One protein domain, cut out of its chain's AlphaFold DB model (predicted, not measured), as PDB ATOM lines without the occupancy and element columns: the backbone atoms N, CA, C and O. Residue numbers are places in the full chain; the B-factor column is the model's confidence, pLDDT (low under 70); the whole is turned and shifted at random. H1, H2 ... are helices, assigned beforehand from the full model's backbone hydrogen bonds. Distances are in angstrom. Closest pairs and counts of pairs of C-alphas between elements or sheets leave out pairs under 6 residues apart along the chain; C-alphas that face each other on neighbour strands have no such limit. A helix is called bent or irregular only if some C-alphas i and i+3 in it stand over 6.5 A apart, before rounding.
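What this domain is: This is residues 170 to 353 of the 491 residues of the protein "Predicted protein" of Nematostella vectensis (UniProt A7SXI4). A body of crossed helices has a helical hairpin, H6 and H7, reaching away from it to one side, and the tip of this hairpin makes one end of the longest axis. In the body, H8b crosses H1a, H1b folds back at the far end of H1a, H4 packs on both arms of H1, and H8a lies near the middle with H6 packed on it. The printed part has 184 residues with eight named helices, H1 to H8 in chain order, and no named strand, in the class all helix. It is compact, with a radius of gyration of the C-alphas of 16.7 A and spans of 54 by 39 by 31 A.

Where its parts are: H1, residues 174 to 206, begins with C-alpha 174 at (136.552, 186.548, 148.367). By its hydrogen bonds it was assigned as one helix, but it is bent, with C-alphas 196 and 199 9.5 A apart; its arms are H1a, 174 to 196, 32.0 A long, and H1b, 199 to 206. H2 is 219 to 225, H3 227 to 232, H4 238 to 249 and H5 251 to 254. H6, 273 to 289, is 24.5 A long and H7, 294 to 313, 28.5 A. H8, 327 to 351, was likewise assigned as one helix but is bent, with C-alphas 338 and 341 6.7 A apart; its arms are H8a, 327 to 338, and H8b, 341 to 351, which ends with C-alpha 351 at (127.541, 197.563, 140.729).

How they stand to each other: H1 is the hub, touching 4 other helices. H1a touches H8b with residues 175 to 185 alone, about perpendicular at 81 degrees; the closest C-alphas, of Ala 178 and Pro 342, are 4.9 A apart. H1b touches H4, about perpendicular at 78 degrees, closest at His 203 and Ser 238, C-alphas 4.5 A apart. H2 touches H1b, closest at Gly 206 and Gly 220, C-alphas 4.3 A apart. H3 and H8a only just touch, with 3 pairs of C-alphas within 8 A, closest at Phe 229 and Ala 332, 7.1 A. H5 and H6 only just touch, with 3 such pairs, closest at Leu 254 and Leu 273, 4.8 A. H6 and H7 form a hairpin, opposite ways at a shallow tilt of 28 degrees, with C-alphas of Tyr 280 and Ala 302 closest at 5.7 A. H7 and H8b are apart. Every O i to N i+4 pair is within hydrogen-bond range in H2, H4, H7, H8a and H8b, against 17 of 19 in H1a, 3 of 4 in H1b, 11 of 13 in H6 and 0 of 2 in H3, which has 2 of 3 O i to N i+3 pairs within range; H5 is too short for an i+4 pair.

The domain as a whole: The C-alphas farthest apart, of Thr 196 and Gly 292, are 55.7 A apart. The printed part has no cut; H1 to H2, H5 to H6 and H7 to H8 are long links. Mean pLDDT of the printed part is 88.0, under 70 at 264, 266, 292 to 293 and 317 to 320.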
ATOM      1  N   GLN A 170     132.201 183.201 155.955       85.25
ATOM      2  CA  GLN A 170     131.557 181.893 155.783       85.25
ATOM      3  C   GLN A 170     132.096 181.122 154.572       85.25
ATOM      4  O   GLN A 170     132.257 179.906 154.645       85.25
ATOM      5  N   ALA A 171     132.388 181.815 153.472       85.75
ATOM      6  CA  ALA A 171     132.860 181.205 152.231       85.75
ATOM      7  C   ALA A 171     134.375 180.921 152.211       85.75
ATOM      8  O   ALA A 171     134.873 180.311 151.265       85.75
ATOM      9  N   GLY A 172     135.119 181.351 153.237       85.44
ATOM     10  CA  GLY A 172     136.564 181.135 153.343       85.44
ATOM     11  C   GLY A 172     137.413 182.069 152.471       85.44
ATOM     12  O   GLY A 172     138.549 181.724 152.152       85.44
ATOM     13  N   GLY A 173     136.878 183.231 152.081       90.81
ATOM     14  CA  GLY A 173     137.574 184.245 151.280       90.81
ATOM     15  C   GLY A 173     136.749 184.785 150.106       90.81
ATOM     16  O   GLY A 173     135.712 184.222 149.747       90.81
ATOM     17  N   ASP A 174     137.234 185.863 149.481       89.88
ATOM     18  CA  ASP A 174     136.552 186.548 148.367       89.88
ATOM     19  C   ASP A 174     136.311 185.611 147.174       89.88
ATOM     20  O   ASP A 174     135.231 185.578 146.587       89.88
ATOM     21  N   MET A 175     137.296 184.767 146.863       91.12
ATOM     22  CA  MET A 175     137.178 183.768 145.799       91.12
ATOM     23  C   MET A 175     136.087 182.731 146.098       91.12
ATOM     24  O   MET A 175     135.370 182.304 145.194       91.12
ATOM     25  N   GLY A 176     135.940 182.336 147.366       90.56
ATOM     26  CA  GLY A 176     134.923 181.377 147.787       90.56
ATOM     27  C   GLY A 176     133.513 181.918 147.565       90.56
ATOM     28  O   GLY A 176     132.684 181.236 146.964       90.56
ATOM     29  N   ILE A 177     133.254 183.163 147.984       90.62
ATOM     30  CA  ILE A 177     131.937 183.784 147.784       90.62
ATOM     31  C   ILE A 177     131.675 184.084 146.304       90.62
ATOM     32  O   ILE A 177     130.558 183.869 145.832       90.62
ATOM     33  N   ALA A 178     132.697 184.504 145.551       93.44
ATOM     34  CA  ALA A 178     132.565 184.765 144.124       93.44
ATOM     35  C   ALA A 178     132.167 183.491 143.361       93.44
ATOM     36  O   ALA A 178     131.188 183.500 142.618       93.44
ATOM     37  N   LEU A 179     132.852 182.369 143.611       93.00
ATOM     38  CA  LEU A 179     132.503 181.070 143.029       93.00
ATOM     39  C   LEU A 179     131.120 180.579 143.478       93.00
ATOM     40  O   LEU A 179     130.359 180.074 142.654       93.00
ATOM     41  N   ALA A 180     130.769 180.758 144.755       90.62
ATOM     42  CA  ALA A 180     129.458 180.381 145.280       90.62
ATOM     43  C   ALA A 180     128.301 181.132 144.601       90.62
ATOM     44  O   ALA A 180     127.197 180.596 144.503       90.62
ATOM     45  N   MET A 181     128.552 182.350 144.113       91.31
ATOM     46  CA  MET A 181     127.551 183.180 143.440       91.31
ATOM     47  C   MET A 181     127.562 183.070 141.912       91.31
ATOM     48  O   MET A 181     126.664 183.618 141.273       91.31
ATOM     49  N   VAL A 182     128.484 182.306 141.311       94.56
ATOM     50  CA  VAL A 182     128.452 182.022 139.865       94.56
ATOM     51  C   VAL A 182     127.119 181.382 139.445       94.56
ATOM     52  O   VAL A 182     126.481 181.944 138.553       94.56
ATOM     53  N   PRO A 183     126.623 180.292 140.071       93.81
ATOM     54  CA  PRO A 183     125.379 179.656 139.635       93.81
ATOM     55  C   PRO A 183     124.142 180.565 139.617       93.81
ATOM     56  O   PRO A 183     123.492 180.631 138.569       93.81
ATOM     57  N   PRO A 184     123.799 181.306 140.694       91.12
ATOM     58  CA  PRO A 184     122.623 182.171 140.670       91.12
ATOM     59  C   PRO A 184     122.775 183.363 139.714       91.12
ATOM     60  O   PRO A 184     121.803 183.725 139.053       91.12
ATOM     61  N   ILE A 185     123.971 183.952 139.589       92.12
ATOM     62  CA  ILE A 185     124.202 185.096 138.690       92.12
ATOM     63  C   ILE A 185     124.130 184.657 137.224       92.12
ATOM     64  O   ILE A 185     123.421 185.278 136.432       92.12
ATOM     65  N   VAL A 186     124.802 183.559 136.865       94.81
ATOM     66  CA  VAL A 186     124.744 182.997 135.508       94.81
ATOM     67  C   VAL A 186     123.326 182.533 135.178       94.81
ATOM     68  O   VAL A 186     122.837 182.806 134.085       94.81
ATOM     69  N   GLY A 187     122.630 181.890 136.119       93.38
ATOM     70  CA  GLY A 187     121.246 181.454 135.930       93.38
ATOM     71  C   GLY A 187     120.297 182.624 135.672       93.38
ATOM     72  O   GLY A 187     119.531 182.594 134.710       93.38
ATOM     73  N   GLY A 188     120.391 183.689 136.476       91.25
ATOM     74  CA  GLY A 188     119.619 184.916 136.270       91.25
ATOM     75  C   GLY A 188     119.902 185.575 134.918       91.25
ATOM     76  O   GLY A 188     118.971 185.989 134.230       91.25
ATOM     77  N   TYR A 189     121.169 185.603 134.500       93.25
ATOM     78  CA  TYR A 189     121.571 186.127 133.196       93.25
ATOM     79  C   TYR A 189     121.000 185.309 132.028       93.25
ATOM     80  O   TYR A 189     120.422 185.879 131.105       93.25
ATOM     81  N   ILE A 190     121.068 183.974 132.090       94.19
ATOM     82  CA  ILE A 190     120.475 183.097 131.066       94.19
ATOM     83  C   ILE A 190     118.961 183.282 130.991       94.19
ATOM     84  O   ILE A 190     118.415 183.314 129.893       94.19
ATOM     85  N   LEU A 191     118.270 183.429 132.127       93.62
ATOM     86  CA  LEU A 191     116.827 183.686 132.133       93.62
ATOM     87  C   LEU A 191     116.481 184.996 131.409       93.62
ATOM     88  O   LEU A 191     115.542 185.021 130.611       93.62
ATOM     89  N   GLN A 192     117.256 186.058 131.638       93.00
ATOM     90  CA  GLN A 192     117.084 187.344 130.952       93.00
ATOM     91  C   GLN A 192     117.374 187.242 129.449       93.00
ATOM     92  O   GLN A 192     116.600 187.748 128.630       93.00
ATOM     93  N   LEU A 193     118.452 186.551 129.069       93.81
ATOM     94  CA  LEU A 193     118.768 186.304 127.664       93.81
ATOM     95  C   LEU A 193     117.687 185.466 126.982       93.81
ATOM     96  O   LEU A 193     117.262 185.817 125.890       93.81
ATOM     97  N   ASN A 194     117.186 184.417 127.633       94.88
ATOM     98  CA  ASN A 194     116.144 183.552 127.082       94.88
ATOM     99  C   ASN A 194     114.820 184.294 126.884       94.88
ATOM    100  O   ASN A 194     114.143 184.071 125.884       94.88
ATOM    101  N   ALA A 195     114.486 185.236 127.769       95.88
ATOM    102  CA  ALA A 195     113.342 186.124 127.571       95.88
ATOM    103  C   ALA A 195     113.487 187.027 126.328       95.88
ATOM    104  O   ALA A 195     112.483 187.447 125.760       95.88
ATOM    105  N   THR A 196     114.721 187.308 125.895       95.75
ATOM    106  CA  THR A 196     115.019 188.205 124.767       95.75
ATOM    107  C   THR A 196     115.252 187.447 123.454       95.75
ATOM    108  O   THR A 196     114.787 187.868 122.399       95.75
ATOM    109  N   LEU A 197     115.985 186.334 123.505       95.31
ATOM    110  CA  LEU A 197     116.516 185.606 122.347       95.31
ATOM    111  C   LEU A 197     115.879 184.222 122.152       95.31
ATOM    112  O   LEU A 197     116.104 183.588 121.119       95.31
ATOM    113  N   GLY A 198     115.132 183.714 123.138       94.12
ATOM    114  CA  GLY A 198     114.579 182.361 123.123       94.12
ATOM    115  C   GLY A 198     115.653 181.299 122.868       94.12
ATOM    116  O   GLY A 198     116.713 181.279 123.503       94.12
ATOM    117  N   SER A 199     115.418 180.448 121.866       89.12
ATOM    118  CA  SER A 199     116.343 179.380 121.455       89.12
ATOM    119  C   SER A 199     117.725 179.877 121.004       89.12
ATOM    120  O   SER A 199     118.682 179.103 121.020       89.12
ATOM    121  N   GLY A 200     117.868 181.163 120.657       93.06
ATOM    122  CA  GLY A 200     119.144 181.777 120.280       93.06
ATOM    123  C   GLY A 200     120.121 181.999 121.442       93.06
ATOM    124  O   GLY A 200     121.293 182.276 121.198       93.06
ATOM    125  N   THR A 201     119.680 181.847 122.695       94.56
ATOM    126  CA  THR A 201     120.467 182.169 123.902       94.56
ATOM    127  C   THR A 201     121.823 181.471 123.942       94.56
ATOM    128  O   THR A 201     122.857 182.122 124.048       94.56
ATOM    129  N   TYR A 202     121.854 180.144 123.807       93.62
ATOM    130  CA  TYR A 202     123.112 179.400 123.891       93.62
ATOM    131  C   TYR A 202     124.021 179.621 122.678       93.62
ATOM    132  O   TYR A 202     125.236 179.564 122.819       93.62
ATOM    133  N   HIS A 203     123.454 179.921 121.503       93.62
ATOM    134  CA  HIS A 203     124.259 180.323 120.347       93.62
ATOM    135  C   HIS A 203     124.948 181.671 120.607       93.62
ATOM    136  O   HIS A 203     126.124 181.835 120.305       93.62
ATOM    137  N   TYR A 204     124.232 182.624 121.212       94.31
ATOM    138  CA  TYR A 204     124.784 183.922 121.593       94.31
ATOM    139  C   TYR A 204     125.938 183.783 122.601       94.31
ATOM    140  O   TYR A 204     127.008 184.342 122.380       94.31
ATOM    141  N   LEU A 205     125.774 182.957 123.642       94.81
ATOM    142  CA  LEU A 205     126.812 182.712 124.658       94.81
ATOM    143  C   LEU A 205     128.122 182.139 124.079       94.81
ATOM    144  O   LEU A 205     129.196 182.361 124.638       94.81
ATOM    145  N   GLY A 206     128.037 181.400 122.969       93.88
ATOM    146  CA  GLY A 206     129.174 180.769 122.291       93.88
ATOM    147  C   GLY A 206     129.763 181.572 121.137       93.88
ATOM    148  O   GLY A 206     130.764 181.144 120.558       93.88
ATOM    149  N   ARG A 207     129.162 182.713 120.785       93.44
ATOM    150  CA  ARG A 207     129.574 183.528 119.640       93.44
ATOM    151  C   ARG A 207     130.906 184.210 119.932       93.44
ATOM    152  O   ARG A 207     131.025 184.974 120.885       93.44
ATOM    153  N   VAL A 208     131.910 183.935 119.106       88.69
ATOM    154  CA  VAL A 208     133.239 184.547 119.220       88.69
ATOM    155  C   VAL A 208     133.274 185.775 118.320       88.69
ATOM    156  O   VAL A 208     133.553 185.677 117.129       88.69
ATOM    157  N   GLU A 209     132.945 186.931 118.893       86.25
ATOM    158  CA  GLU A 209     132.970 188.212 118.189       86.25
ATOM    159  C   GLU A 209     133.640 189.308 119.012       86.25
ATOM    160  O   GLU A 209     133.361 189.407 120.215       86.25
ATOM    161  N   PRO A 210     134.461 190.167 118.373       79.44
ATOM    162  CA  PRO A 210     135.081 191.292 119.049       79.44
ATOM    163  C   PRO A 210     134.029 192.159 119.731       79.44
ATOM    164  O   PRO A 210     133.047 192.579 119.120       79.44
ATOM    165  N   THR A 211     134.259 192.455 121.003       76.38
ATOM    166  CA  THR A 211     133.421 193.357 121.783       76.38
ATOM    167  C   THR A 211     134.293 194.353 122.530       76.38
ATOM    168  O   THR A 211     135.406 194.038 122.951       76.38
ATOM    169  N   ASN A 212     133.772 195.565 122.714       75.50
ATOM    170  CA  ASN A 212     134.406 196.572 123.564       75.50
ATOM    171  C   ASN A 212     134.234 196.242 125.058       75.50
ATOM    172  O   ASN A 212     134.862 196.873 125.907       75.50
ATOM    173  N   THR A 213     133.377 195.272 125.390       76.56
ATOM    174  CA  THR A 213     133.084 194.876 126.766       76.56
ATOM    175  C   THR A 213     134.076 193.813 127.229       76.56
ATOM    176  O   THR A 213     134.018 192.663 126.805       76.56
ATOM    177  N   THR A 214     134.977 194.181 128.137       73.69
ATOM    178  CA  THR A 214     136.009 193.273 128.671       73.69
ATOM    179  C   THR A 214     135.480 192.302 129.729       73.69
ATOM    180  O   THR A 214     136.102 191.273 129.984       73.69
ATOM    181  N   LEU A 215     134.326 192.600 130.335       88.19
ATOM    182  CA  LEU A 215     133.729 191.806 131.406       88.19
ATOM    183  C   LEU A 215     132.317 191.355 131.014       88.19
ATOM    184  O   LEU A 215     131.355 192.109 131.132       88.19
ATOM    185  N   THR A 216     132.211 190.120 130.528       91.50
ATOM    186  CA  THR A 216     130.957 189.487 130.082       91.50
ATOM    187  C   THR A 216     130.800 188.084 130.676       91.50
ATOM    188  O   THR A 216     131.794 187.440 131.002       91.50
ATOM    189  N   LEU A 217     129.565 187.596 130.807       94.50
ATOM    190  CA  LEU A 217     129.278 186.195 131.136       94.50
ATOM    191  C   LEU A 217     129.292 185.279 129.907       94.50
ATOM    192  O   LEU A 217     129.192 184.067 130.077       94.50
ATOM    193  N   ASP A 218     129.413 185.830 128.700       94.44
ATOM    194  CA  ASP A 218     129.401 185.095 127.435       94.44
ATOM    195  C   ASP A 218     130.790 184.491 127.162       94.44
ATOM    196  O   ASP A 218     131.775 185.217 127.003       94.44
ATOM    197  N   PHE A 219     130.884 183.162 127.091       94.56
ATOM    198  CA  PHE A 219     132.152 182.454 126.919       94.56
ATOM    199  C   PHE A 219     132.830 182.825 125.598       94.56
ATOM    200  O   PHE A 219     134.022 183.116 125.594       94.56
ATOM    201  N   GLY A 220     132.079 182.873 124.494       93.38
ATOM    202  CA  GLY A 220     132.619 183.195 123.171       93.38
ATOM    203  C   GLY A 220     133.147 184.630 123.065       93.38
ATOM    204  O   GLY A 220     134.276 184.844 122.619       93.38
ATOM    205  N   HIS A 221     132.380 185.619 123.537       92.31
ATOM    206  CA  HIS A 221     132.833 187.013 123.542       92.31
ATOM    207  C   HIS A 221     134.031 187.210 124.468       92.31
ATOM    208  O   HIS A 221     134.998 187.863 124.072       92.31
ATOM    209  N   TRP A 222     134.018 186.608 125.664       93.50
ATOM    210  CA  TRP A 222     135.193 186.610 126.528       93.50
ATOM    211  C   TRP A 222     136.399 186.012 125.804       93.50
ATOM    212  O   TRP A 222     137.443 186.656 125.754       93.50
ATOM    213  N   LEU A 223     136.254 184.844 125.179       92.38
ATOM    214  CA  LEU A 223     137.337 184.166 124.469       92.38
ATOM    215  C   LEU A 223     137.948 185.051 123.374       92.38
ATOM    216  O   LEU A 223     139.170 185.145 123.284       92.38
ATOM    217  N   SER A 224     137.113 185.773 122.617       90.44
ATOM    218  CA  SER A 224     137.558 186.716 121.576       90.44
ATOM    219  C   SER A 224     138.433 187.860 122.112       90.44
ATOM    220  O   SER A 224     139.281 188.386 121.392       90.44
ATOM    221  N   SER A 225     138.251 188.235 123.385       88.81
ATOM    222  CA  SER A 225     139.009 189.306 124.044       88.81
ATOM    223  C   SER A 225     140.376 188.852 124.568       88.81
ATOM    224  O   SER A 225     141.193 189.678 124.973       88.81
ATOM    225  N   GLN A 226     140.642 187.542 124.581       90.38
ATOM    226  CA  GLN A 226     141.852 186.965 125.156       90.38
ATOM    227  C   GLN A 226     142.860 186.621 124.057       90.38
ATOM    228  O   GLN A 226     142.757 185.590 123.394       90.38
ATOM    229  N   SER A 227     143.900 187.445 123.908       89.31
ATOM    230  CA  SER A 227     144.949 187.247 122.890       89.31
ATOM    231  C   SER A 227     145.627 185.872 122.967       89.31
ATOM    232  O   SER A 227     145.947 185.278 121.939       89.31
ATOM    233  N   GLN A 228     145.784 185.325 124.176       90.94
ATOM    234  CA  GLN A 228     146.350 183.992 124.421       90.94
ATOM    235  C   GLN A 228     145.506 182.830 123.862       90.94
ATOM    236  O   GLN A 228     146.016 181.720 123.733       90.94
ATOM    237  N   PHE A 229     144.236 183.073 123.522       91.25
ATOM    238  CA  PHE A 229     143.309 182.081 122.972       91.25
ATOM    239  C   PHE A 229     142.892 182.396 121.529       91.25
ATOM    240  O   PHE A 229     141.928 181.820 121.034       91.25
ATOM    241  N   ALA A 230     143.629 183.261 120.821       86.88
ATOM    242  CA  ALA A 230     143.289 183.688 119.459       86.88
ATOM    243  C   ALA A 230     143.158 182.533 118.442       86.88
ATOM    244  O   ALA A 230     142.472 182.678 117.436       86.88
ATOM    245  N   SER A 231     143.780 181.373 118.685       88.25
ATOM    246  CA  SER A 231     143.621 180.181 117.839       88.25
ATOM    247  C   SER A 231     142.302 179.426 118.056       88.25
ATOM    248  O   SER A 231     141.967 178.575 117.240       88.25
ATOM    249  N   LEU A 232     141.536 179.741 119.107       85.88
ATOM    250  CA  LEU A 232     140.203 179.189 119.380       85.88
ATOM    251  C   LEU A 232     139.076 180.058 118.779       85.88
ATOM    252  O   LEU A 232     137.970 180.099 119.307       85.88
ATOM    253  N   ASN A 233     139.342 180.774 117.678       76.25
ATOM    254  CA  ASN A 233     138.445 181.785 117.093       76.25
ATOM    255  C   ASN A 233     137.215 181.217 116.344       76.25
ATOM    256  O   ASN A 233     136.736 181.791 115.367       76.25
ATOM    257  N   THR A 234     136.723 180.054 116.753       84.56
ATOM    258  CA  THR A 234     135.542 179.408 116.177       84.56
ATOM    259  C   THR A 234     134.391 179.491 117.165       84.56
ATOM    260  O   THR A 234     134.544 179.095 118.318       84.56
ATOM    261  N   SER A 235     133.237 179.991 116.714       89.62
ATOM    262  CA  SER A 235     132.034 180.049 117.553       89.62
ATOM    263  C   SER A 235     131.561 178.651 117.947       89.62
ATOM    264  O   SER A 235     131.601 177.724 117.138       89.62
ATOM    265  N   TYR A 236     131.080 178.526 119.182       90.75
ATOM    266  CA  TYR A 236     130.525 177.288 119.721       90.75
ATOM    267  C   TYR A 236     129.026 177.216 119.444       90.75
ATOM    268  O   TYR A 236     128.319 178.224 119.508       90.75
ATOM    269  N   ASN A 237     128.517 176.021 119.152       90.12
ATOM    270  CA  ASN A 237     127.090 175.849 118.891       90.12
ATOM    271  C   ASN A 237     126.256 175.805 120.185       90.12
ATOM    272  O   ASN A 237     126.769 175.671 121.299       90.12
ATOM    273  N   SER A 238     124.932 175.885 120.025       90.00
ATOM    274  CA  SER A 238     123.982 175.921 121.141       90.00
ATOM    275  C   SER A 238     124.088 174.718 122.075       90.00
ATOM    276  O   SER A 238     123.936 174.883 123.281       90.00
ATOM    277  N   THR A 239     124.348 173.517 121.558       88.19
ATOM    278  CA  THR A 239     124.395 172.301 122.379       88.19
ATOM    279  C   THR A 239     125.689 172.226 123.188       88.19
ATOM    280  O   THR A 239     125.663 171.828 124.353       88.19
ATOM    281  N   GLU A 240     126.808 172.702 122.625       89.81
ATOM    282  CA  GLU A 240     128.060 172.881 123.369       89.81
ATOM    283  C   GLU A 240     127.865 173.848 124.533       89.81
ATOM    284  O   GLU A 240     128.130 173.506 125.685       89.81
ATOM    285  N   MET A 241     127.335 175.036 124.249       92.88
ATOM    286  CA  MET A 241     127.122 176.049 125.278       92.88
ATOM    287  C   MET A 241     126.085 175.612 126.309       92.88
ATOM    288  O   MET A 241     126.278 175.840 127.498       92.88
ATOM    289  N   MET A 242     125.035 174.897 125.910       89.69
ATOM    290  CA  MET A 242     124.092 174.318 126.864       89.69
ATOM    291  C   MET A 242     124.787 173.360 127.843       89.69
ATOM    292  O   MET A 242     124.534 173.441 129.041       89.69
ATOM    293  N   GLY A 243     125.709 172.511 127.375       88.12
ATOM    294  CA  GLY A 243     126.502 171.632 128.243       88.12
ATOM    295  C   GLY A 243     127.324 172.400 129.285       88.12
ATOM    296  O   GLY A 243     127.226 172.121 130.481       88.12
ATOM    297  N   LEU A 244     128.075 173.418 128.849       92.75
ATOM    298  CA  LEU A 244     128.878 174.255 129.746       92.75
ATOM    299  C   LEU A 244     128.004 175.021 130.750       92.75
ATOM    300  O   LEU A 244     128.221 174.943 131.958       92.75
ATOM    301  N   TYR A 245     126.998 175.750 130.277       93.75
ATOM    302  CA  TYR A 245     126.199 176.630 131.128       93.75
ATOM    303  C   TYR A 245     125.233 175.871 132.049       93.75
ATOM    304  O   TYR A 245     124.933 176.356 133.141       93.75
ATOM    305  N   ASN A 246     124.813 174.651 131.699       91.31
ATOM    306  CA  ASN A 246     124.118 173.768 132.643       91.31
ATOM    307  C   ASN A 246     125.002 173.413 133.845       91.31
ATOM    308  O   ASN A 246     124.520 173.369 134.975       91.31
ATOM    309  N   ALA A 247     126.303 173.204 133.625       92.31
ATOM    310  CA  ALA A 247     127.239 173.003 134.722       92.31
ATOM    311  C   ALA A 247     127.448 174.285 135.540       92.31
ATOM    312  O   ALA A 247     127.471 174.222 136.766       92.31
ATOM    313  N   LEU A 248     127.552 175.449 134.886       95.12
ATOM    314  CA  LEU A 248     127.762 176.731 135.570       95.12
ATOM    315  C   LEU A 248     126.567 177.166 136.425       95.12
ATOM    316  O   LEU A 248     126.773 177.765 137.472       95.12
ATOM    317  N   THR A 249     125.337 176.859 136.008       93.62
ATOM    318  CA  THR A 249     124.102 177.184 136.749       93.62
ATOM    319  C   THR A 249     123.752 176.182 137.847       93.62
ATOM    320  O   THR A 249     122.870 176.446 138.663       93.62
ATOM    321  N   ASN A 250     124.444 175.041 137.909       92.06
ATOM    322  CA  ASN A 250     124.191 173.999 138.891       92.06
ATOM    323  C   ASN A 250     125.324 173.932 139.922       92.06
ATOM    324  O   ASN A 250     126.414 173.428 139.647       92.06
ATOM    325  N   SER A 251     125.042 174.377 141.149       90.88
ATOM    326  CA  SER A 251     126.024 174.406 142.238       90.88
ATOM    327  C   SER A 251     126.672 173.047 142.520       90.88
ATOM    328  O   SER A 251     127.858 173.013 142.821       90.88
ATOM    329  N   SER A 252     125.947 171.929 142.382       90.25
ATOM    330  CA  SER A 252     126.489 170.578 142.617       90.25
ATOM    331  C   SER A 252     127.427 170.089 141.508       90.25
ATOM    332  O   SER A 252     128.204 169.161 141.728       90.25
ATOM    333  N   LEU A 253     127.349 170.684 140.314       92.12
ATOM    334  CA  LEU A 253     128.240 170.385 139.189       92.12
ATOM    335  C   LEU A 253     129.438 171.338 139.145       92.12
ATOM    336  O   LEU A 253     130.530 170.941 138.736       92.12
ATOM    337  N   LEU A 254     129.253 172.587 139.574       93.38
ATOM    338  CA  LEU A 254     130.319 173.581 139.605       93.38
ATOM    339  C   LEU A 254     131.209 173.444 140.846       93.38
ATOM    340  O   LEU A 254     132.430 173.433 140.700       93.38
ATOM    341  N   LEU A 255     130.617 173.343 142.040       91.56
ATOM    342  CA  LEU A 255     131.292 173.471 143.336       91.56
ATOM    343  C   LEU A 255     131.455 172.116 144.050       91.56
ATOM    344  O   LEU A 255     130.710 171.175 143.771       91.56
ATOM    345  N   PRO A 256     132.386 172.009 145.019       89.12
ATOM    346  CA  PRO A 256     132.476 170.842 145.884       89.12
ATOM    347  C   PRO A 256     131.230 170.692 146.755       89.12
ATOM    348  O   PRO A 256     130.790 171.638 147.409       89.12
ATOM    349  N   THR A 257     130.697 169.477 146.820       83.81
ATOM    350  CA  THR A 257     129.588 169.149 147.716       83.81
ATOM    351  C   THR A 257     130.083 169.117 149.163       83.81
ATOM    352  O   THR A 257     131.143 168.564 149.465       83.81
ATOM    353  N   THR A 258     129.312 169.699 150.081       77.62
ATOM    354  CA  THR A 258     129.632 169.712 151.514       77.62
ATOM    355  C   THR A 258     129.846 168.293 152.045       77.62
ATOM    356  O   THR A 258     128.995 167.428 151.850       77.62
ATOM    357  N   GLY A 259     130.966 168.063 152.734       72.12
ATOM    358  CA  GLY A 259     131.322 166.753 153.294       72.12
ATOM    359  C   GLY A 259     132.140 165.848 152.364       72.12
ATOM    360  O   GLY A 259     132.592 164.797 152.810       72.12
ATOM    361  N   VAL A 260     132.390 166.250 151.111       76.25
ATOM    362  CA  VAL A 260     133.281 165.514 150.200       76.25
ATOM    363  C   VAL A 260     134.724 166.033 150.349       76.25
ATOM    364  O   VAL A 260     134.958 167.235 150.193       76.25
ATOM    365  N   PRO A 261     135.722 165.173 150.638       77.94
ATOM    366  CA  PRO A 261     137.109 165.584 150.881       77.94
ATOM    367  C   PRO A 261     137.876 165.833 149.571       77.94
ATOM    368  O   PRO A 261     138.823 165.132 149.223       77.94
ATOM    369  N   CYS A 262     137.474 166.869 148.839       82.19
ATOM    370  CA  CYS A 262     137.995 167.197 147.508       82.19
ATOM    371  C   CYS A 262     139.417 167.781 147.493       82.19
ATOM    372  O   CYS A 262     140.030 167.890 146.433       82.19
ATOM    373  N   LYS A 263     139.937 168.180 148.660       70.69
ATOM    374  CA  LYS A 263     141.250 168.826 148.807       70.69
ATOM    375  C   LYS A 263     142.413 167.833 148.713       70.69
ATOM    376  O   LYS A 263     143.431 168.157 148.107       70.69
ATOM    377  N   ASP A 264     142.238 166.641 149.281       69.81
ATOM    378  CA  ASP A 264     143.299 165.631 149.404       69.81
ATOM    379  C   ASP A 264     143.180 164.530 148.340       69.81
ATOM    380  O   ASP A 264     144.173 163.922 147.947       69.81
ATOM    381  N   ASN A 265     141.967 164.305 147.828       71.62
ATOM    382  CA  ASN A 265     141.703 163.406 146.715       71.62
ATOM    383  C   ASN A 265     140.685 164.070 145.772       71.62
ATOM    384  O   ASN A 265     139.517 164.172 146.139       71.62
ATOM    385  N   PRO A 266     141.083 164.528 144.572       66.62
ATOM    386  CA  PRO A 266     140.187 165.226 143.650       66.62
ATOM    387  C   PRO A 266     139.336 164.276 142.790       66.62
ATOM    388  O   PRO A 266     138.607 164.747 141.927       66.62
ATOM    389  N   ILE A 267     139.444 162.956 142.970       71.94
ATOM    390  CA  ILE A 267     138.776 161.937 142.141       71.94
ATOM    391  C   ILE A 267     137.377 161.493 142.646       71.94
ATOM    392  O   ILE A 267     136.631 160.925 141.847       71.94
ATOM    393  N   PRO A 268     136.925 161.729 143.899       75.44
ATOM    394  CA  PRO A 268     135.545 161.437 144.271       75.44
ATOM    395  C   PRO A 268     134.546 162.186 143.383       75.44
ATOM    396  O   PRO A 268     134.736 163.357 143.037       75.44
ATOM    397  N   SER A 269     133.440 161.524 143.045       72.44
ATOM    398  CA  SER A 269     132.282 162.188 142.445       72.44
ATOM    399  C   SER A 269     131.728 163.238 143.415       72.44
ATOM    400  O   SER A 269     131.532 162.931 144.589       72.44
ATOM    401  N   GLY A 270     131.450 164.449 142.928       83.25
ATOM    402  CA  GLY A 270     130.857 165.533 143.723       83.25
ATOM    403  C   GLY A 270     131.798 166.684 144.097       83.25
ATOM    404  O   GLY A 270     131.405 167.530 144.895       83.25
ATOM    405  N   CYS A 271     133.013 166.751 143.538       88.88
ATOM    406  CA  CYS A 271     133.952 167.863 143.761       88.88
ATOM    407  C   CYS A 271     133.786 169.050 142.801       88.88
ATOM    408  O   CYS A 271     134.342 170.122 143.051       88.88
ATOM    409  N   GLY A 272     133.022 168.857 141.726       91.81
ATOM    410  CA  GLY A 272     132.664 169.894 140.764       91.81
ATOM    411  C   GLY A 272     133.810 170.387 139.872       91.81
ATOM    412  O   GLY A 272     134.993 170.101 140.093       91.81
ATOM    413  N   LEU A 273     133.454 171.147 138.835       92.94
ATOM    414  CA  LEU A 273     134.402 171.664 137.838       92.94
ATOM    415  C   LEU A 273     135.508 172.536 138.437       92.94
ATOM    416  O   LEU A 273     136.653 172.433 137.988       92.94
ATOM    417  N   VAL A 274     135.206 173.344 139.461       93.06
ATOM    418  CA  VAL A 274     136.208 174.217 140.106       93.06
ATOM    419  C   VAL A 274     137.330 173.425 140.780       93.06
ATOM    420  O   VAL A 274     138.391 173.984 141.028       93.06
ATOM    421  N   THR A 275     137.121 172.132 141.054       92.44
ATOM    422  CA  THR A 275     138.159 171.230 141.569       92.44
ATOM    423  C   THR A 275     138.770 170.395 140.451       92.44
ATOM    424  O   THR A 275     139.995 170.296 140.350       92.44
ATOM    425  N   TYR A 276     137.931 169.791 139.604       93.31
ATOM    426  CA  TYR A 276     138.392 168.834 138.601       93.31
ATOM    427  C   TYR A 276     139.301 169.475 137.551       93.31
ATOM    428  O   TYR A 276     140.352 168.913 137.241       93.31
ATOM    429  N   VAL A 277     138.944 170.657 137.035       93.56
ATOM    430  CA  VAL A 277     139.704 171.309 135.957       93.56
ATOM    431  C   VAL A 277     141.102 171.746 136.433       93.56
ATOM    432  O   VAL A 277     142.083 171.369 135.781       93.56
ATOM    433  N   PRO A 278     141.273 172.445 137.578       92.88
ATOM    434  CA  PRO A 278     142.612 172.751 138.089       92.88
ATOM    435  C   PRO A 278     143.438 171.505 138.418       92.88
ATOM    436  O   PRO A 278     144.635 171.474 138.123       92.88
ATOM    437  N   ALA A 279     142.823 170.473 139.010       92.38
ATOM    438  CA  ALA A 279     143.512 169.225 139.334       92.38
ATOM    439  C   ALA A 279     144.023 168.524 138.067       92.38
ATOM    440  O   ALA A 279     145.189 168.130 138.013       92.38
ATOM    441  N   TYR A 280     143.192 168.449 137.024       92.81
ATOM    442  CA  TYR A 280     143.561 167.879 135.731       92.81
ATOM    443  C   TYR A 280     144.747 168.630 135.113       92.81
ATOM    444  O   TYR A 280     145.764 168.022 134.777       92.81
ATOM    445  N   MET A 281     144.677 169.963 135.065       91.94
ATOM    446  CA  MET A 281     145.751 170.797 134.515       91.94
ATOM    447  C   MET A 281     147.054 170.698 135.316       91.94
ATOM    448  O   MET A 281     148.143 170.704 134.737       91.94
ATOM    449  N   LYS A 282     146.972 170.566 136.646       91.06
ATOM    450  CA  LYS A 282     148.141 170.334 137.504       91.06
ATOM    451  C   LYS A 282     148.809 168.994 137.189       91.06
ATOM    452  O   LYS A 282     150.035 168.940 137.105       91.06
ATOM    453  N   ILE A 283     148.023 167.935 136.988       90.75
ATOM    454  CA  ILE A 283     148.545 166.606 136.644       90.75
ATOM    455  C   ILE A 283     149.173 166.608 135.249       90.75
ATOM    456  O   ILE A 283     150.274 166.087 135.097       90.75
ATOM    457  N   LEU A 284     148.550 167.246 134.250       90.06
ATOM    458  CA  LEU A 284     149.144 167.360 132.912       90.06
ATOM    459  C   LEU A 284     150.515 168.053 132.944       90.06
ATOM    460  O   LEU A 284     151.458 167.583 132.308       90.06
ATOM    461  N   LYS A 285     150.654 169.125 133.736       89.56
ATOM    462  CA  LYS A 285     151.952 169.784 133.956       89.56
ATOM    463  C   LYS A 285     152.961 168.855 134.635       89.56
ATOM    464  O   LYS A 285     154.115 168.827 134.225       89.56
ATOM    465  N   ALA A 286     152.534 168.083 135.636       89.00
ATOM    466  CA  ALA A 286     153.404 167.129 136.321       89.00
ATOM    467  C   ALA A 286     153.901 166.022 135.375       89.00
ATOM    468  O   ALA A 286     155.094 165.729 135.374       89.00
ATOM    469  N   ILE A 287     153.020 165.467 134.530       89.06
ATOM    470  CA  ILE A 287     153.360 164.454 133.516       89.06
ATOM    471  C   ILE A 287     154.442 164.972 132.568       89.06
ATOM    472  O   ILE A 287     155.400 164.253 132.305       89.06
ATOM    473  N   ALA A 288     154.332 166.222 132.105       86.38
ATOM    474  CA  ALA A 288     155.310 166.824 131.197       86.38
ATOM    475  C   ALA A 288     156.731 166.912 131.789       86.38
ATOM    476  O   ALA A 288     157.704 167.010 131.046       86.38
ATOM    477  N   THR A 289     156.855 166.870 133.119       86.31
ATOM    478  CA  THR A 289     158.130 166.965 133.852       86.31
ATOM    479  C   THR A 289     158.562 165.656 134.524       86.31
ATOM    480  O   THR A 289     159.646 165.593 135.099       86.31
ATOM    481  N   ALA A 290     157.723 164.618 134.494       80.44
ATOM    482  CA  ALA A 290     157.956 163.359 135.194       80.44
ATOM    483  C   ALA A 290     158.708 162.342 134.317       80.44
ATOM    484  O   ALA A 290     158.553 162.313 133.100       80.44
ATOM    485  N   ALA A 291     159.482 161.455 134.951       71.56
ATOM    486  CA  ALA A 291     160.150 160.329 134.296       71.56
ATOM    487  C   ALA A 291     159.863 159.010 135.035       71.56
ATOM    488  O   ALA A 291     159.701 158.988 136.258       71.56
ATOM    489  N   GLY A 292     159.821 157.899 134.292       69.25
ATOM    490  CA  GLY A 292     159.687 156.544 134.840       69.25
ATOM    491  C   GLY A 292     158.270 156.152 135.286       69.25
ATOM    492  O   GLY A 292     157.271 156.636 134.756       69.25
ATOM    493  N   SER A 293     158.176 155.248 136.267       62.19
ATOM    494  CA  SER A 293     156.934 154.604 136.744       62.19
ATOM    495  C   SER A 293     155.872 155.555 137.319       62.19
ATOM    496  O   SER A 293     154.708 155.177 137.436       62.19
ATOM    497  N   ASN A 294     156.240 156.801 137.625       75.25
ATOM    498  CA  ASN A 294     155.314 157.842 138.076       75.25
ATOM    499  C   ASN A 294     154.419 158.387 136.948       75.25
ATOM    500  O   ASN A 294     153.368 158.958 137.223       75.25
ATOM    501  N   VAL A 295     154.805 158.217 135.678       84.56
ATOM    502  CA  VAL A 295     154.039 158.747 134.540       84.56
ATOM    503  C   VAL A 295     152.724 157.985 134.354       84.56
ATOM    504  O   VAL A 295     151.676 158.607 134.195       84.56
ATOM    505  N   SER A 296     152.748 156.653 134.446       84.94
ATOM    506  CA  SER A 296     151.564 155.812 134.219       84.94
ATOM    507  C   SER A 296     150.470 156.036 135.268       84.94
ATOM    508  O   SER A 296     149.285 156.066 134.937       84.94
ATOM    509  N   SER A 297     150.849 156.232 136.536       86.00
ATOM    510  CA  SER A 297     149.890 156.518 137.611       86.00
ATOM    511  C   SER A 297     149.256 157.902 137.449       86.00
ATOM    512  O   SER A 297     148.039 158.037 137.579       86.00
ATOM    513  N   LEU A 298     150.046 158.916 137.086       89.00
ATOM    514  CA  LEU A 298     149.547 160.259 136.784       89.00
ATOM    515  C   LEU A 298     148.623 160.264 135.557       89.00
ATOM    516  O   LEU A 298     147.592 160.933 135.573       89.00
ATOM    517  N   GLN A 299     148.939 159.490 134.516       90.19
ATOM    518  CA  GLN A 299     148.076 159.330 133.341       90.19
ATOM    519  C   GLN A 299     146.725 158.700 133.699       90.19
ATOM    520  O   GLN A 299     145.689 159.189 133.250       90.19
ATOM    521  N   ALA A 300     146.714 157.669 134.550       89.00
ATOM    522  CA  ALA A 300     145.474 157.058 135.027       89.00
ATOM    523  C   ALA A 300     144.614 158.054 135.829       89.00
ATOM    524  O   ALA A 300     143.402 158.138 135.622       89.00
ATOM    525  N   GLN A 301     145.233 158.864 136.695       89.31
ATOM    526  CA  GLN A 301     144.534 159.924 137.430       89.31
ATOM    527  C   GLN A 301     143.981 161.011 136.497       89.31
ATOM    528  O   GLN A 301     142.833 161.429 136.650       89.31
ATOM    529  N   ALA A 302     144.766 161.443 135.505       91.12
ATOM    530  CA  ALA A 302     144.329 162.412 134.502       91.12
ATOM    531  C   ALA A 302     143.132 161.891 133.695       91.12
ATOM    532  O   ALA A 302     142.178 162.636 133.479       91.12
ATOM    533  N   ALA A 303     143.146 160.615 133.295       91.12
ATOM    534  CA  ALA A 303     142.033 159.982 132.592       91.12
ATOM    535  C   ALA A 303     140.756 159.949 133.450       91.12
ATOM    536  O   ALA A 303     139.680 160.293 132.962       91.12
ATOM    537  N   GLY A 304     140.880 159.618 134.741       91.00
ATOM    538  CA  GLY A 304     139.757 159.653 135.684       91.00
ATOM    539  C   GLY A 304     139.146 161.050 135.835       91.00
ATOM    540  O   GLY A 304     137.928 161.206 135.758       91.00
ATOM    541  N   LEU A 305     139.979 162.086 135.980       91.50
ATOM    542  CA  LEU A 305     139.512 163.477 136.045       91.50
ATOM    543  C   LEU A 305     138.886 163.944 134.728       91.50
ATOM    544  O   LEU A 305     137.852 164.606 134.760       91.50
ATOM    545  N   LYS A 306     139.468 163.582 133.578       91.25
ATOM    546  CA  LYS A 306     138.908 163.917 132.262       91.25
ATOM    547  C   LYS A 306     137.508 163.334 132.098       91.25
ATOM    548  O   LYS A 306     136.616 164.058 131.679       91.25
ATOM    549  N   LEU A 307     137.295 162.084 132.513       90.25
ATOM    550  CA  LEU A 307     135.980 161.444 132.476       90.25
ATOM    551  C   LEU A 307     134.953 162.190 133.344       90.25
ATOM    552  O   LEU A 307     133.815 162.376 132.925       90.25
ATOM    553  N   LEU A 308     135.347 162.663 134.531       90.94
ATOM    554  CA  LEU A 308     134.473 163.464 135.399       90.94
ATOM    555  C   LEU A 308     134.145 164.837 134.792       90.94
ATOM    556  O   LEU A 308     132.991 165.264 134.850       90.94
ATOM    557  N   ILE A 309     135.130 165.510 134.190       91.62
ATOM    558  CA  ILE A 309     134.920 166.786 133.488       91.62
ATOM    559  C   ILE A 309     133.976 166.584 132.300       91.62
ATOM    560  O   ILE A 309     133.018 167.343 132.147       91.62
ATOM    561  N   ASP A 310     134.204 165.543 131.501       89.69
ATOM    562  CA  ASP A 310     133.381 165.214 130.337       89.69
ATOM    563  C   ASP A 310     131.957 164.869 130.760       89.69
ATOM    564  O   ASP A 310     131.011 165.375 130.175       89.69
ATOM    565  N   LYS A 311     131.769 164.120 131.848       88.31
ATOM    566  CA  LYS A 311     130.431 163.823 132.376       88.31
ATOM    567  C   LYS A 311     129.646 165.083 132.766       88.31
ATOM    568  O   LYS A 311     128.425 165.099 132.649       88.31
ATOM    569  N   ILE A 312     130.327 166.124 133.248       89.50
ATOM    570  CA  ILE A 312     129.683 167.383 133.649       89.50
ATOM    571  C   ILE A 312     129.421 168.293 132.443       89.50
ATOM    572  O   ILE A 312     128.344 168.869 132.328       89.50
ATOM    573  N   THR A 313     130.402 168.430 131.553       88.00
ATOM    574  CA  THR A 313     130.339 169.332 130.385       88.00
ATOM    575  C   THR A 313     129.639 168.706 129.172       88.00
ATOM    576  O   THR A 313     129.219 169.412 128.252       88.00
ATOM    577  N   CYS A 314     129.453 167.385 129.195       83.38
ATOM    578  CA  CYS A 314     128.822 166.559 128.172       83.38
ATOM    579  C   CYS A 314     127.929 165.467 128.809       83.38
ATOM    580  O   CYS A 314     128.225 164.276 128.713       83.38
ATOM    581  N   PRO A 315     126.820 165.837 129.478       70.88
ATOM    582  CA  PRO A 315     125.996 164.885 130.230       70.88
ATOM    583  C   PRO A 315     125.202 163.899 129.359       70.88
ATOM    584  O   PRO A 315     124.719 162.894 129.880       70.88
ATOM    585  N   VAL A 316     125.038 164.169 128.057       70.44
ATOM    586  CA  VAL A 316     124.329 163.277 127.126       70.44
ATOM    587  C   VAL A 316     125.323 162.668 126.146       70.44
ATOM    588  O   VAL A 316     125.833 163.352 125.256       70.44
ATOM    589  N   GLU A 317     125.571 161.368 126.302       55.50
ATOM    590  CA  GLU A 317     126.382 160.590 125.368       55.50
ATOM    591  C   GLU A 317     125.740 160.641 123.968       55.50
ATOM    592  O   GLU A 317     124.547 160.383 123.811       55.50
ATOM    593  N   ASN A 318     126.535 160.986 122.947       57.19
ATOM    594  CA  ASN A 318     126.154 161.107 121.527       57.19
ATOM    595  C   ASN A 318     125.448 162.404 121.079       57.19
ATOM    596  O   ASN A 318     125.045 162.491 119.919       57.19
ATOM    597  N   MET A 319     125.367 163.440 121.922       62.25
ATOM    598  CA  MET A 319     125.052 164.803 121.462       62.25
ATOM    599  C   MET A 319     126.317 165.649 121.255       62.25
ATOM    600  O   MET A 319     127.374 165.380 121.827       62.25
ATOM    601  N   ILE A 320     126.215 166.693 120.424       64.06
ATOM    602  CA  ILE A 320     127.251 167.728 120.335       64.06
ATOM    603  C   ILE A 320     127.292 168.448 121.693       64.06
ATOM    604  O   ILE A 320     126.258 168.863 122.190       64.06
ATOM    605  N   CYS A 321     128.448 168.543 122.338       77.94
ATOM    606  CA  CYS A 321     128.582 169.020 123.718       77.94
ATOM    607  C   CYS A 321     129.929 169.718 123.903       77.94
ATOM    608  O   CYS A 321     130.804 169.573 123.049       77.94
ATOM    609  N   PHE A 322     130.112 170.459 125.000       86.81
ATOM    610  CA  PHE A 322     131.346 171.214 125.207       86.81
ATOM    611  C   PHE A 322     132.534 170.267 125.407       86.81
ATOM    612  O   PHE A 322     132.699 169.671 126.470       86.81
ATOM    613  N   LYS A 323     133.370 170.124 124.375       80.94
ATOM    614  CA  LYS A 323     134.536 169.236 124.390       80.94
ATOM    615  C   LYS A 323     135.813 170.037 124.592       80.94
ATOM    616  O   LYS A 323     136.379 170.568 123.642       80.94
ATOM    617  N   ALA A 324     136.328 170.049 125.815       83.00
ATOM    618  CA  ALA A 324     137.668 170.556 126.095       83.00
ATOM    619  C   ALA A 324     138.703 169.424 125.933       83.00
ATOM    620  O   ALA A 324     139.202 168.847 126.895       83.00
ATOM    621  N   ASN A 325     138.956 169.021 124.686       81.00
ATOM    622  CA  ASN A 325     139.801 167.858 124.384       81.00
ATOM    623  C   ASN A 325     141.292 168.182 124.294       81.00
ATOM    624  O   ASN A 325     142.120 167.307 124.539       81.00
ATOM    625  N   ASP A 326     141.630 169.417 123.947       87.31
ATOM    626  CA  ASP A 326     142.999 169.893 123.863       87.31
ATOM    627  C   ASP A 326     143.369 170.762 125.076       87.31
ATOM    628  O   ASP A 326     142.521 171.328 125.778       87.31
ATOM    629  N   THR A 327     144.673 170.878 125.320       89.81
ATOM    630  CA  THR A 327     145.225 171.630 126.451       89.81
ATOM    631  C   THR A 327     144.858 173.115 126.405       89.81
ATOM    632  O   THR A 327     144.722 173.733 127.462       89.81
ATOM    633  N   LEU A 328     144.686 173.705 125.215       92.25
ATOM    634  CA  LEU A 328     144.374 175.124 125.074       92.25
ATOM    635  C   LEU A 328     142.920 175.398 125.469       92.25
ATOM    636  O   LEU A 328     142.685 176.267 126.308       92.25
ATOM    637  N   THR A 329     141.966 174.607 124.973       91.38
ATOM    638  CA  THR A 329     140.550 174.702 125.368       91.38
ATOM    639  C   THR A 329     140.366 174.416 126.859       91.38
ATOM    640  O   THR A 329     139.618 175.121 127.535       91.38
ATOM    641  N   MET A 330     141.099 173.448 127.425       92.25
ATOM    642  CA  MET A 330     141.103 173.212 128.878       92.25
ATOM    643  C   MET A 330     141.684 174.389 129.672       92.25
ATOM    644  O   MET A 330     141.174 174.725 130.740       92.25
ATOM    645  N   THR A 331     142.721 175.052 129.154       94.56
ATOM    646  CA  THR A 331     143.289 176.259 129.776       94.56
ATOM    647  C   THR A 331     142.314 177.434 129.706       94.56
ATOM    648  O   THR A 331     142.179 178.173 130.685       94.56
ATOM    649  N   ALA A 332     141.592 177.586 128.593       94.56
ATOM    650  CA  ALA A 332     140.527 178.573 128.455       94.56
ATOM    651  C   ALA A 332     139.401 178.304 129.461       94.56
ATOM    652  O   ALA A 332     139.047 179.194 130.230       94.56
ATOM    653  N   LEU A 333     138.918 177.061 129.554       94.56
ATOM    654  CA  LEU A 333     137.900 176.666 130.530       94.56
ATOM    655  C   LEU A 333     138.351 176.937 131.975       94.56
ATOM    656  O   LEU A 333     137.600 177.520 132.758       94.56
ATOM    657  N   LEU A 334     139.587 176.561 132.321       95.12
ATOM    658  CA  LEU A 334     140.180 176.831 133.631       95.12
ATOM    659  C   LEU A 334     140.163 178.331 133.947       95.12
ATOM    660  O   LEU A 334     139.689 178.730 135.009       95.12
ATOM    661  N   THR A 335     140.673 179.153 133.030       95.62
ATOM    662  CA  THR A 335     140.800 180.607 133.214       95.62
ATOM    663  C   THR A 335     139.429 181.270 133.311       95.62
ATOM    664  O   THR A 335     139.212 182.142 134.155       95.62
ATOM    665  N   PHE A 336     138.474 180.817 132.499       95.69
ATOM    666  CA  PHE A 336     137.108 181.316 132.536       95.69
ATOM    667  C   PHE A 336     136.462 181.064 133.900       95.69
ATOM    668  O   PHE A 336     135.997 181.996 134.550       95.69
ATOM    669  N   ILE A 337     136.502 179.815 134.373       95.00
ATOM    670  CA  ILE A 337     135.841 179.403 135.617       95.00
ATOM    671  C   ILE A 337     136.531 179.980 136.854       95.00
ATOM    672  O   ILE A 337     135.862 180.402 137.793       95.00
ATOM    673  N   THR A 338     137.864 179.978 136.886       93.19
ATOM    674  CA  THR A 338     138.626 180.284 138.109       93.19
ATOM    675  C   THR A 338     139.151 181.710 138.179       93.19
ATOM    676  O   THR A 338     139.751 182.088 139.180       93.19
ATOM    677  N   SER A 339     138.958 182.525 137.145       94.00
ATOM    678  CA  SER A 339     139.420 183.917 137.158       94.00
ATOM    679  C   SER A 339     138.372 184.866 136.602       94.00
ATOM    680  O   SER A 339     137.972 185.799 137.294       94.00
ATOM    681  N   HIS A 340     137.880 184.609 135.390       95.56
ATOM    682  CA  HIS A 340     136.968 185.538 134.720       95.56
ATOM    683  C   HIS A 340     135.584 185.607 135.371       95.56
ATOM    684  O   HIS A 340     135.125 186.692 135.720       95.56
ATOM    685  N   LEU A 341     134.935 184.460 135.600       96.31
ATOM    686  CA  LEU A 341     133.627 184.414 136.260       96.31
ATOM    687  C   LEU A 341     133.665 185.024 137.675       96.31
ATOM    688  O   LEU A 341     132.827 185.880 137.953       96.31
ATOM    689  N   PRO A 342     134.635 184.694 138.555       95.50
ATOM    690  CA  PRO A 342     134.787 185.377 139.837       95.50
ATOM    691  C   PRO A 342     134.930 186.895 139.708       95.50
ATOM    692  O   PRO A 342     134.278 187.633 140.442       95.50
ATOM    693  N   MET A 343     135.738 187.375 138.759       94.06
ATOM    694  CA  MET A 343     135.908 188.810 138.518       94.06
ATOM    695  C   MET A 343     134.592 189.471 138.094       94.06
ATOM    696  O   MET A 343     134.255 190.545 138.595       94.06
ATOM    697  N   PHE A 344     133.819 188.811 137.225       95.00
ATOM    698  CA  PHE A 344     132.489 189.273 136.836       95.00
ATOM    699  C   PHE A 344     131.564 189.366 138.049       95.00
ATOM    700  O   PHE A 344     130.905 190.385 138.243       95.00
ATOM    701  N   VAL A 345     131.535 188.327 138.886       94.38
ATOM    702  CA  VAL A 345     130.708 188.289 140.100       94.38
ATOM    703  C   VAL A 345     131.072 189.423 141.058       94.38
ATOM    704  O   VAL A 345     130.181 190.100 141.567       94.38
ATOM    705  N   MET A 346     132.362 189.690 141.257       92.56
ATOM    706  CA  MET A 346     132.816 190.792 142.108       92.56
ATOM    707  C   MET A 346     132.392 192.158 141.557       92.56
ATOM    708  O   MET A 346     131.843 192.977 142.294       92.56
ATOM    709  N   ALA A 347     132.539 192.383 140.250       92.31
ATOM    710  CA  ALA A 347     132.043 193.606 139.622       92.31
ATOM    711  C   ALA A 347     130.511 193.721 139.706       92.31
ATOM    712  O   ALA A 347     129.975 194.804 139.946       92.31
ATOM    713  N   TYR A 348     129.790 192.606 139.549       92.38
ATOM    714  CA  TYR A 348     128.343 192.555 139.737       92.38
ATOM    715  C   TYR A 348     127.960 192.960 141.164       92.38
ATOM    716  O   TYR A 348     127.013 193.731 141.336       92.38
ATOM    717  N   PHE A 349     128.694 192.498 142.181       92.94
ATOM    718  CA  PHE A 349     128.448 192.891 143.564       92.94
ATOM    719  C   PHE A 349     128.639 194.388 143.794       92.94
ATOM    720  O   PHE A 349     127.787 195.028 144.421       92.94
ATOM    721  N   ASP A 350     129.724 194.957 143.273       90.88
ATOM    722  CA  ASP A 350     130.024 196.380 143.425       90.88
ATOM    723  C   ASP A 350     128.974 197.256 142.731       90.88
ATOM    724  O   ASP A 350     128.458 198.203 143.336       90.88
ATOM    725  N   ASN A 351     128.582 196.884 141.507       91.06
ATOM    726  CA  ASN A 351     127.541 197.563 140.729       91.06
ATOM    727  C   ASN A 351     126.154 197.472 141.381       91.06
ATOM    728  O   ASN A 351     125.312 198.346 141.180       91.06
ATOM    729  N   ASN A 352     125.908 196.430 142.179       90.81
ATOM    730  CA  ASN A 352     124.638 196.214 142.869       90.81
ATOM    731  C   ASN A 352     124.646 196.615 144.345       90.81
ATOM    732  O   ASN A 352     123.654 196.362 145.028       90.81
ATOM    733  N   ASN A 353     125.701 197.279 144.830       92.88
ATOM    734  CA  ASN A 353     125.802 197.744 146.216       92.88
ATOM    735  C   ASN A 353     125.725 196.603 147.258       92.88
ATOM    736  O   ASN A 353     125.161 196.765 148.342       92.88
TER     737      ASN A 353